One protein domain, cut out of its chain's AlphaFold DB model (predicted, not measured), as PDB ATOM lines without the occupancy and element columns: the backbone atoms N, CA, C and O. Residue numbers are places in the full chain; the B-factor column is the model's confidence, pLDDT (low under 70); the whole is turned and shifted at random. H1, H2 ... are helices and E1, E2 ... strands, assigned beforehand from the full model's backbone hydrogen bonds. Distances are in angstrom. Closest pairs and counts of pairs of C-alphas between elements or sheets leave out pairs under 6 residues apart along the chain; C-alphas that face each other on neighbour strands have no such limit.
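Overview. This is residues 15 to 66 of the 168 residues of the protein "OrfB_IS605 domain-containing protein" of Cyanobacteria bacterium 13_1_40CM_2_61_4 (UniProt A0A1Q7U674). Picture a long two-stranded hairpin, E2 and E3, with the short strand E1 along the other side of E2, and a wound, mostly loop-built part, the small helix H1 and residues 28 to 46, gathered near the end of the hairpin away from its turn at residues 56 and 57. The hairpin and this loop part together make the longest axis, with the turn at one end and H1 at the other. The printed part has 52 residues, with three named strands and one named helix in the order E1, H1, E2, E3; the sheet runs E1, E2, E3 and is antiparallel throughout. The class is mostly strand, though under half of the residues, 25 of 52, are in named elements. The whole is compact, with a radius of gyration of the C-alphas of 10.5 A and spans of 32 by 24 by 17 A.

Arrangement. Start with the inner strand of the sheet, E2, residues 47 to 55, and look next at the edge strand E3, residues 58 to 65. These two are antiparallel neighbours, with 161 degrees between their directions, and form a hairpin over a tight link of 2 residues. Near the turn, the C-alphas of Pro 54 and Tyr 59 face each other at 4.6 A; near the other end, those of Ile 47 and Tyr 65 face each other at 4.1 A. Read the backbone atoms between them and you will find N 51 and O 62 at 2.8 A and N 60 and O 53 at 2.9 A, both within hydrogen-bond range. On the other side of E2 is E1, residues 15 to 17, also an edge strand and antiparallel to E2, at 171 degrees. Its closest facing C-alphas are those of Asp 17 and Gln 49, 4.3 A apart; N 16 and O 50 are 2.8 A apart, within hydrogen-bond range, as are N 50 and O 16, also at 2.8 A. E1 and E3 are apart. Now move to H1, residues 23 to 27, which is not on the sheet, with 1 pair of C-alphas within 10 A, and is apart from E3. Its one O i to N i+4 pair is within hydrogen-bond range. In the stretch that follows H1, residues 30 to 31 pair antiparallel with residues 40 to 41, in runs too short to be named strands.

Along the chain. Find C-alpha 47 at (241.585, -37.176, 30.265), where E2 begins; from there the strand runs 22.5 A to C-alpha 55 at (228.326, -46.210, 14.550). After the turn, E3 goes from His 58 to Tyr 65, 22.6 A from first to last C-alpha, and ends at C-alpha 65, (240.033, -34.311, 27.757). E1 is far shorter: it begins at C-alpha 15, (230.732, -43.737, 29.009), and reaches Asp 17 after 6.3 A. H1 goes from Lys 23 to Lys 27, 6.5 A from first to last C-alpha.

Size, cuts and confidence. Look for the two C-alphas farthest apart at Lys 27, the last residue of H1, and His 56, in the turn between E2 and E3; they are 32.2 A apart. The first and last printed C-alphas, of Val 15 and Glu 66, are 16.2 A apart. The link from E1 to H1, 5 residues, is tight, while that from H1 to E2 is long: its 19 residues, 28 to 46, hold no named element, and their C-alphas lie 4 to 13 A from the mean of the C-alphas. The printed part has no cut. In the B-factor column of this predicted model the mean pLDDT of the printed part is 93.7, and no printed residue is under 70.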
ATOM      1  N   VAL A  15     229.955 -44.852  28.474       96.31
ATOM      2  CA  VAL A  15     230.732 -43.737  29.009       96.31
ATOM      3  C   VAL A  15     231.543 -44.272  30.177       96.31
ATOM      4  O   VAL A  15     230.978 -44.771  31.145       96.31
ATOM      5  N   TYR A  16     232.861 -44.187  30.055       96.50
ATOM      6  CA  TYR A  16     233.809 -44.528  31.103       96.50
ATOM      7  C   TYR A  16     234.395 -43.230  31.623       96.50
ATOM      8  O   TYR A  16     235.166 -42.578  30.919       96.50
ATOM      9  N   ASP A  17     234.019 -42.847  32.835       95.81
ATOM     10  CA  ASP A  17     234.701 -41.770  33.539       95.81
ATOM     11  C   ASP A  17     236.166 -42.146  33.819       95.81
ATOM     12  O   ASP A  17     236.596 -43.289  33.645       95.81
ATOM     13  N   ILE A  18     236.955 -41.173  34.270       94.25
ATOM     14  CA  ILE A  18     238.362 -41.403  34.607       94.25
ATOM     15  C   ILE A  18     238.554 -42.498  35.676       94.25
ATOM     16  O   ILE A  18     239.602 -43.140  35.707       94.25
ATOM     17  N   GLN A  19     237.558 -42.736  36.539       94.38
ATOM     18  CA  GLN A  19     237.622 -43.736  37.609       94.38
ATOM     19  C   GLN A  19     237.495 -45.162  37.060       94.38
ATOM     20  O   GLN A  19     238.113 -46.088  37.585       94.38
ATOM     21  N   ALA A  20     236.744 -45.328  35.973       96.12
ATOM     22  CA  ALA A  20     236.547 -46.584  35.268       96.12
ATOM     23  C   ALA A  20     237.650 -46.894  34.234       96.12
ATOM     24  O   ALA A  20     237.553 -47.907  33.529       96.12
ATOM     25  N   LEU A  21     238.690 -46.052  34.143       95.81
ATOM     26  CA  LEU A  21     239.885 -46.260  33.321       95.81
ATOM     27  C   LEU A  21     241.066 -46.771  34.163       95.81
ATOM     28  O   LEU A  21     241.287 -46.357  35.300       95.81
ATOM     29  N   SER A  22     241.879 -47.657  33.583       95.69
ATOM     30  CA  SER A  22     243.094 -48.171  34.231       95.69
ATOM     31  C   SER A  22     244.083 -47.051  34.566       95.69
ATOM     32  O   SER A  22     244.693 -46.461  33.674       95.69
ATOM     33  N   LYS A  23     244.345 -46.825  35.860       93.94
ATOM     34  CA  LYS A  23     245.383 -45.878  36.316       93.94
ATOM     35  C   LYS A  23     246.777 -46.239  35.790       93.94
ATOM     36  O   LYS A  23     247.557 -45.347  35.466       93.94
ATOM     37  N   LYS A  24     247.096 -47.539  35.703       94.44
ATOM     38  CA  LYS A  24     248.370 -48.026  35.142       94.44
ATOM     39  C   LYS A  24     248.448 -47.733  33.643       94.44
ATOM     40  O   LYS A  24     249.475 -47.242  33.192       94.44
ATOM     41  N   GLY A  25     247.357 -47.979  32.914       93.75
ATOM     42  CA  GLY A  25     247.258 -47.676  31.487       93.75
ATOM     43  C   GLY A  25     247.449 -46.186  31.207       93.75
ATOM     44  O   GLY A  25     248.291 -45.828  30.393       93.75
ATOM     45  N   LEU A  26     246.766 -45.314  31.957       93.62
ATOM     46  CA  LEU A  26     246.879 -43.860  31.782       93.62
ATOM     47  C   LEU A  26     248.326 -43.362  31.929       93.62
ATOM     48  O   LEU A  26     248.776 -42.554  31.123       93.62
ATOM     49  N   LYS A  27     249.085 -43.893  32.899       91.94
ATOM     50  CA  LYS A  27     250.517 -43.569  33.076       91.94
ATOM     51  C   LYS A  27     251.399 -44.015  31.903       91.94
ATOM     52  O   LYS A  27     252.486 -43.480  31.733       91.94
ATOM     53  N   GLN A  28     250.946 -44.987  31.119       94.31
ATOM     54  CA  GLN A  28     251.635 -45.518  29.940       94.31
ATOM     55  C   GLN A  28     251.115 -44.902  28.629       94.31
ATOM     56  O   GLN A  28     251.475 -45.376  27.555       94.31
ATOM     57  N   GLY A  29     250.245 -43.885  28.692       93.88
ATOM     58  CA  GLY A  29     249.614 -43.303  27.502       93.88
ATOM     59  C   GLY A  29     248.551 -44.211  26.872       93.88
ATOM     60  O   GLY A  29     248.324 -44.159  25.665       93.88
ATOM     61  N   LEU A  30     247.907 -45.071  27.668       95.81
ATOM     62  CA  LEU A  30     246.898 -46.029  27.219       95.81
ATOM     63  C   LEU A  30     245.537 -45.775  27.875       95.81
ATOM     64  O   LEU A  30     245.420 -45.532  29.075       95.81
ATOM     65  N   ILE A  31     244.484 -45.939  27.082       96.38
ATOM     66  CA  ILE A  31     243.094 -45.964  27.521       96.38
ATOM     67  C   ILE A  31     242.640 -47.409  27.589       96.38
ATOM     68  O   ILE A  31     242.545 -48.095  26.573       96.38
ATOM     69  N   GLN A  32     242.356 -47.852  28.810       96.81
ATOM     70  CA  GLN A  32     241.904 -49.207  29.104       96.81
ATOM     71  C   GLN A  32     240.622 -49.125  29.936       96.81
ATOM     72  O   GLN A  32     240.696 -48.970  31.161       96.81
ATOM     73  N   PRO A  33     239.452 -49.173  29.278       96.19
ATOM     74  CA  PRO A  33     238.164 -49.206  29.948       96.19
ATOM     75  C   PRO A  33     237.994 -50.493  30.754       96.19
ATOM     76  O   PRO A  33     238.319 -51.589  30.285       96.19
ATOM     77  N   SER A  34     237.459 -50.370  31.966       94.69
ATOM     78  CA  SER A  34     237.190 -51.526  32.820       94.69
ATOM     79  C   SER A  34     236.288 -52.555  32.124       94.69
ATOM     80  O   SER A  34     235.333 -52.215  31.421       94.69
ATOM     81  N   LYS A  35     236.604 -53.841  32.325       93.19
ATOM     82  CA  LYS A  35     235.833 -55.007  31.845       93.19
ATOM     83  C   LYS A  35     235.668 -55.137  30.323       93.19
ATOM     84  O   LYS A  35     234.932 -56.014  29.886       93.19
ATOM     85  N   LEU A  36     236.343 -54.312  29.521       92.19
ATOM     86  CA  LEU A  36     236.199 -54.349  28.065       92.19
ATOM     87  C   LEU A  36     237.362 -55.036  27.337       92.19
ATOM     88  O   LEU A  36     237.205 -55.449  26.193       92.19
ATOM     89  N   GLY A  37     238.523 -55.166  27.984       92.94
ATOM     90  CA  GLY A  37     239.675 -55.886  27.426       92.94
ATOM     91  C   GLY A  37     240.358 -55.200  26.236       92.94
ATOM     92  O   GLY A  37     241.167 -55.830  25.564       92.94
ATOM     93  N   ILE A  38     240.059 -53.924  25.972       93.81
ATOM     94  CA  ILE A  38     240.703 -53.135  24.911       93.81
ATOM     95  C   ILE A  38     241.760 -52.191  25.488       93.81
ATOM     96  O   ILE A  38     241.641 -51.724  26.621       93.81
ATOM     97  N   SER A  39     242.775 -51.880  24.683       96.00
ATOM     98  CA  SER A  39     243.838 -50.936  25.025       96.00
ATOM     99  C   SER A  39     244.096 -50.014  23.842       96.00
ATOM    100  O   SER A  39     244.409 -50.487  22.753       96.00
ATOM    101  N   ILE A  40     243.935 -48.708  24.047       95.31
ATOM    102  CA  ILE A  40     243.983 -47.710  22.970       95.31
ATOM    103  C   ILE A  40     245.051 -46.666  23.299       95.31
ATOM    104  O   ILE A  40     244.963 -46.052  24.363       95.31
ATOM    105  N   PRO A  41     246.048 -46.433  22.429       96.12
ATOM    106  CA  PRO A  41     247.049 -45.401  22.661       96.12
ATOM    107  C   PRO A  41     246.441 -44.000  22.566       96.12
ATOM    108  O   PRO A  41     245.575 -43.732  21.734       96.12
ATOM    109  N   THR A  42     246.914 -43.093  23.414       94.00
ATOM    110  CA  THR A  42     246.534 -41.681  23.403       94.00
ATOM    111  C   THR A  42     247.747 -40.804  23.688       94.00
ATOM    112  O   THR A  42     248.579 -41.122  24.531       94.00
ATOM    113  N   GLN A  43     247.824 -39.674  22.990       92.19
ATOM    114  CA  GLN A  43     248.802 -38.614  23.260       92.19
ATOM    115  C   GLN A  43     248.242 -37.542  24.206       92.19
ATOM    116  O   GLN A  43     248.949 -36.614  24.583       92.19
ATOM    117  N   GLN A  44     246.953 -37.630  24.550       92.12
ATOM    118  CA  GLN A  44     246.267 -36.593  25.309       92.12
ATOM    119  C   GLN A  44     246.502 -36.749  26.808       92.12
ATOM    120  O   GLN A  44     246.373 -37.842  27.361       92.12
ATOM    121  N   CYS A  45     246.769 -35.625  27.463       84.12
ATOM    122  CA  CYS A  45     246.847 -35.502  28.915       84.12
ATOM    123  C   CYS A  45     245.514 -34.960  29.470       84.12
ATOM    124  O   CYS A  45     244.683 -34.460  28.717       84.12
ATOM    125  N   ASN A  46     245.295 -35.041  30.789       90.44
ATOM    126  CA  ASN A  46     244.087 -34.519  31.463       90.44
ATOM    127  C   ASN A  46     242.759 -35.106  30.945       90.44
ATOM    128  O   ASN A  46     241.766 -34.402  30.736       90.44
ATOM    129  N   ILE A  47     242.745 -36.421  30.744       94.31
ATOM    130  CA  ILE A  47     241.585 -37.176  30.265       94.31
ATOM    131  C   ILE A  47     240.482 -37.170  31.325       94.31
ATOM    132  O   ILE A  47     240.747 -37.406  32.499       94.31
ATOM    133  N   LYS A  48     239.239 -36.929  30.906       95.12
ATOM    134  CA  LYS A  48     238.050 -36.909  31.772       95.12
ATOM    135  C   LYS A  48     237.190 -38.150  31.608       95.12
ATOM    136  O   LYS A  48     236.680 -38.676  32.592       95.12
ATOM    137  N   GLN A  49     237.041 -38.617  30.372       96.19
ATOM    138  CA  GLN A  49     236.274 -39.818  30.062       96.19
ATOM    139  C   GLN A  49     236.701 -40.419  28.720       96.19
ATOM    140  O   GLN A  49     237.201 -39.718  27.838       96.19
ATOM    141  N   ALA A  50     236.439 -41.711  28.545       96.50
ATOM    142  CA  ALA A  50     236.427 -42.376  27.250       96.50
ATOM    143  C   ALA A  50     234.988 -42.778  26.906       96.50
ATOM    144  O   ALA A  50     234.280 -43.350  27.736       96.50
ATOM    145  N   ARG A  51     234.541 -42.496  25.681       97.44
ATOM    146  CA  ARG A  51     233.221 -42.910  25.195       97.44
ATOM    147  C   ARG A  51     233.362 -43.930  24.089       97.44
ATOM    148  O   ARG A  51     234.173 -43.756  23.188       97.44
ATOM    149  N   ILE A  52     232.534 -44.959  24.125       95.25
ATOM    150  CA  ILE A  52     232.446 -45.963  23.070       95.25
ATOM    151  C   ILE A  52     231.122 -45.747  22.374       95.25
ATOM    152  O   ILE A  52     230.055 -46.065  22.901       95.25
ATOM    153  N   VAL A  53     231.208 -45.133  21.203       93.75
ATOM    154  CA  VAL A  53     230.053 -44.676  20.447       93.75
ATOM    155  C   VAL A  53     229.789 -45.670  19.322       93.75
ATOM    156  O   VAL A  53     230.609 -45.791  18.406       93.75
ATOM    157  N   PRO A  54     228.659 -46.394  19.348       90.94
ATOM    158  CA  PRO A  54     228.289 -47.248  18.233       90.94
ATOM    159  C   PRO A  54     227.991 -46.396  16.999       90.94
ATOM    160  O   PRO A  54     227.198 -45.453  17.043       90.94
ATOM    161  N   ARG A  55     228.607 -46.756  15.878       87.88
ATOM    162  CA  ARG A  55     228.326 -46.210  14.550       87.88
ATOM    163  C   ARG A  55     227.861 -47.338  13.628       87.88
ATOM    164  O   ARG A  55     227.788 -48.511  14.008       87.88
ATOM    165  N   HIS A  56     227.509 -46.981  12.398       84.75
ATOM    166  CA  HIS A  56     227.138 -47.967  11.392       84.75
ATOM    167  C   HIS A  56     228.356 -48.837  11.032       84.75
ATOM    168  O   HIS A  56     229.343 -48.340  10.489       84.75
ATOM    169  N   GLY A  57     228.298 -50.127  11.372       85.31
ATOM    170  CA  GLY A  57     229.336 -51.118  11.058       85.31
ATOM    171  C   GLY A  57     230.612 -51.088  11.913       85.31
ATOM    172  O   GLY A  57     231.487 -51.909  11.683       85.31
ATOM    173  N   HIS A  58     230.746 -50.180  12.886       89.56
ATOM    174  CA  HIS A  58     231.939 -50.080  13.742       89.56
ATOM    175  C   HIS A  58     231.641 -49.296  15.031       89.56
ATOM    176  O   HIS A  58     230.565 -48.715  15.186       89.56
ATOM    177  N   TYR A  59     232.609 -49.259  15.946       92.25
ATOM    178  CA  TYR A  59     232.590 -48.410  17.136       92.25
ATOM    179  C   TYR A  59     233.665 -47.333  17.021       92.25
ATOM    180  O   TYR A  59     234.749 -47.588  16.499       92.25
ATOM    181  N   VAL A  60     233.362 -46.137  17.515       94.12
ATOM    182  CA  VAL A  60     234.332 -45.048  17.657       94.12
ATOM    183  C   VAL A  60     234.647 -44.903  19.134       94.12
ATOM    184  O   VAL A  60     233.728 -44.781  19.946       94.12
ATOM    185  N   VAL A  61     235.933 -44.921  19.478       95.25
ATOM    186  CA  VAL A  61     236.379 -44.565  20.825       95.25
ATOM    187  C   VAL A  61     236.758 -43.094  20.838       95.25
ATOM    188  O   VAL A  61     237.680 -42.673  20.146       95.25
ATOM    189  N   GLU A  62     236.027 -42.311  21.617       95.88
ATOM    190  CA  GLU A  62     236.252 -40.881  21.781       95.88
ATOM    191  C   GLU A  62     236.940 -40.635  23.123       95.88
ATOM    192  O   GLU A  62     236.413 -41.008  24.173       95.88
ATOM    193  N   ILE A  63     238.108 -39.995  23.093       95.62
ATOM    194  CA  ILE A  63     238.836 -39.588  24.296       95.62
ATOM    195  C   ILE A  63     238.493 -38.133  24.578       95.62
ATOM    196  O   ILE A  63     238.809 -37.251  23.781       95.62
ATOM    197  N   VAL A  64     237.825 -37.885  25.700       95.25
ATOM    198  CA  VAL A  64     237.422 -36.544  26.122       95.25
ATOM    199  C   VAL A  64     238.407 -36.062  27.171       95.25
ATOM    200  O   VAL A  64     238.625 -36.730  28.184       95.25
ATOM    201  N   TYR A  65     238.993 -34.900  26.929       94.38
ATOM    202  CA  TYR A  65     240.033 -34.311  27.757       94.38
ATOM    203  C   TYR A  65     239.844 -32.798  27.827       94.38
ATOM    204  O   TYR A  65     239.200 -32.200  26.963       94.38
ATOM    205  N   GLU A  66     240.396 -32.189  28.869       92.19
ATOM    206  CA  GLU A  66     240.447 -30.735  28.991       92.19
ATOM    207  C   GLU A  66     241.723 -30.200  28.349       92.19
ATOM    208  O   GLU A  66     242.826 -30.692  28.599       92.19
TER     209      GLU A  66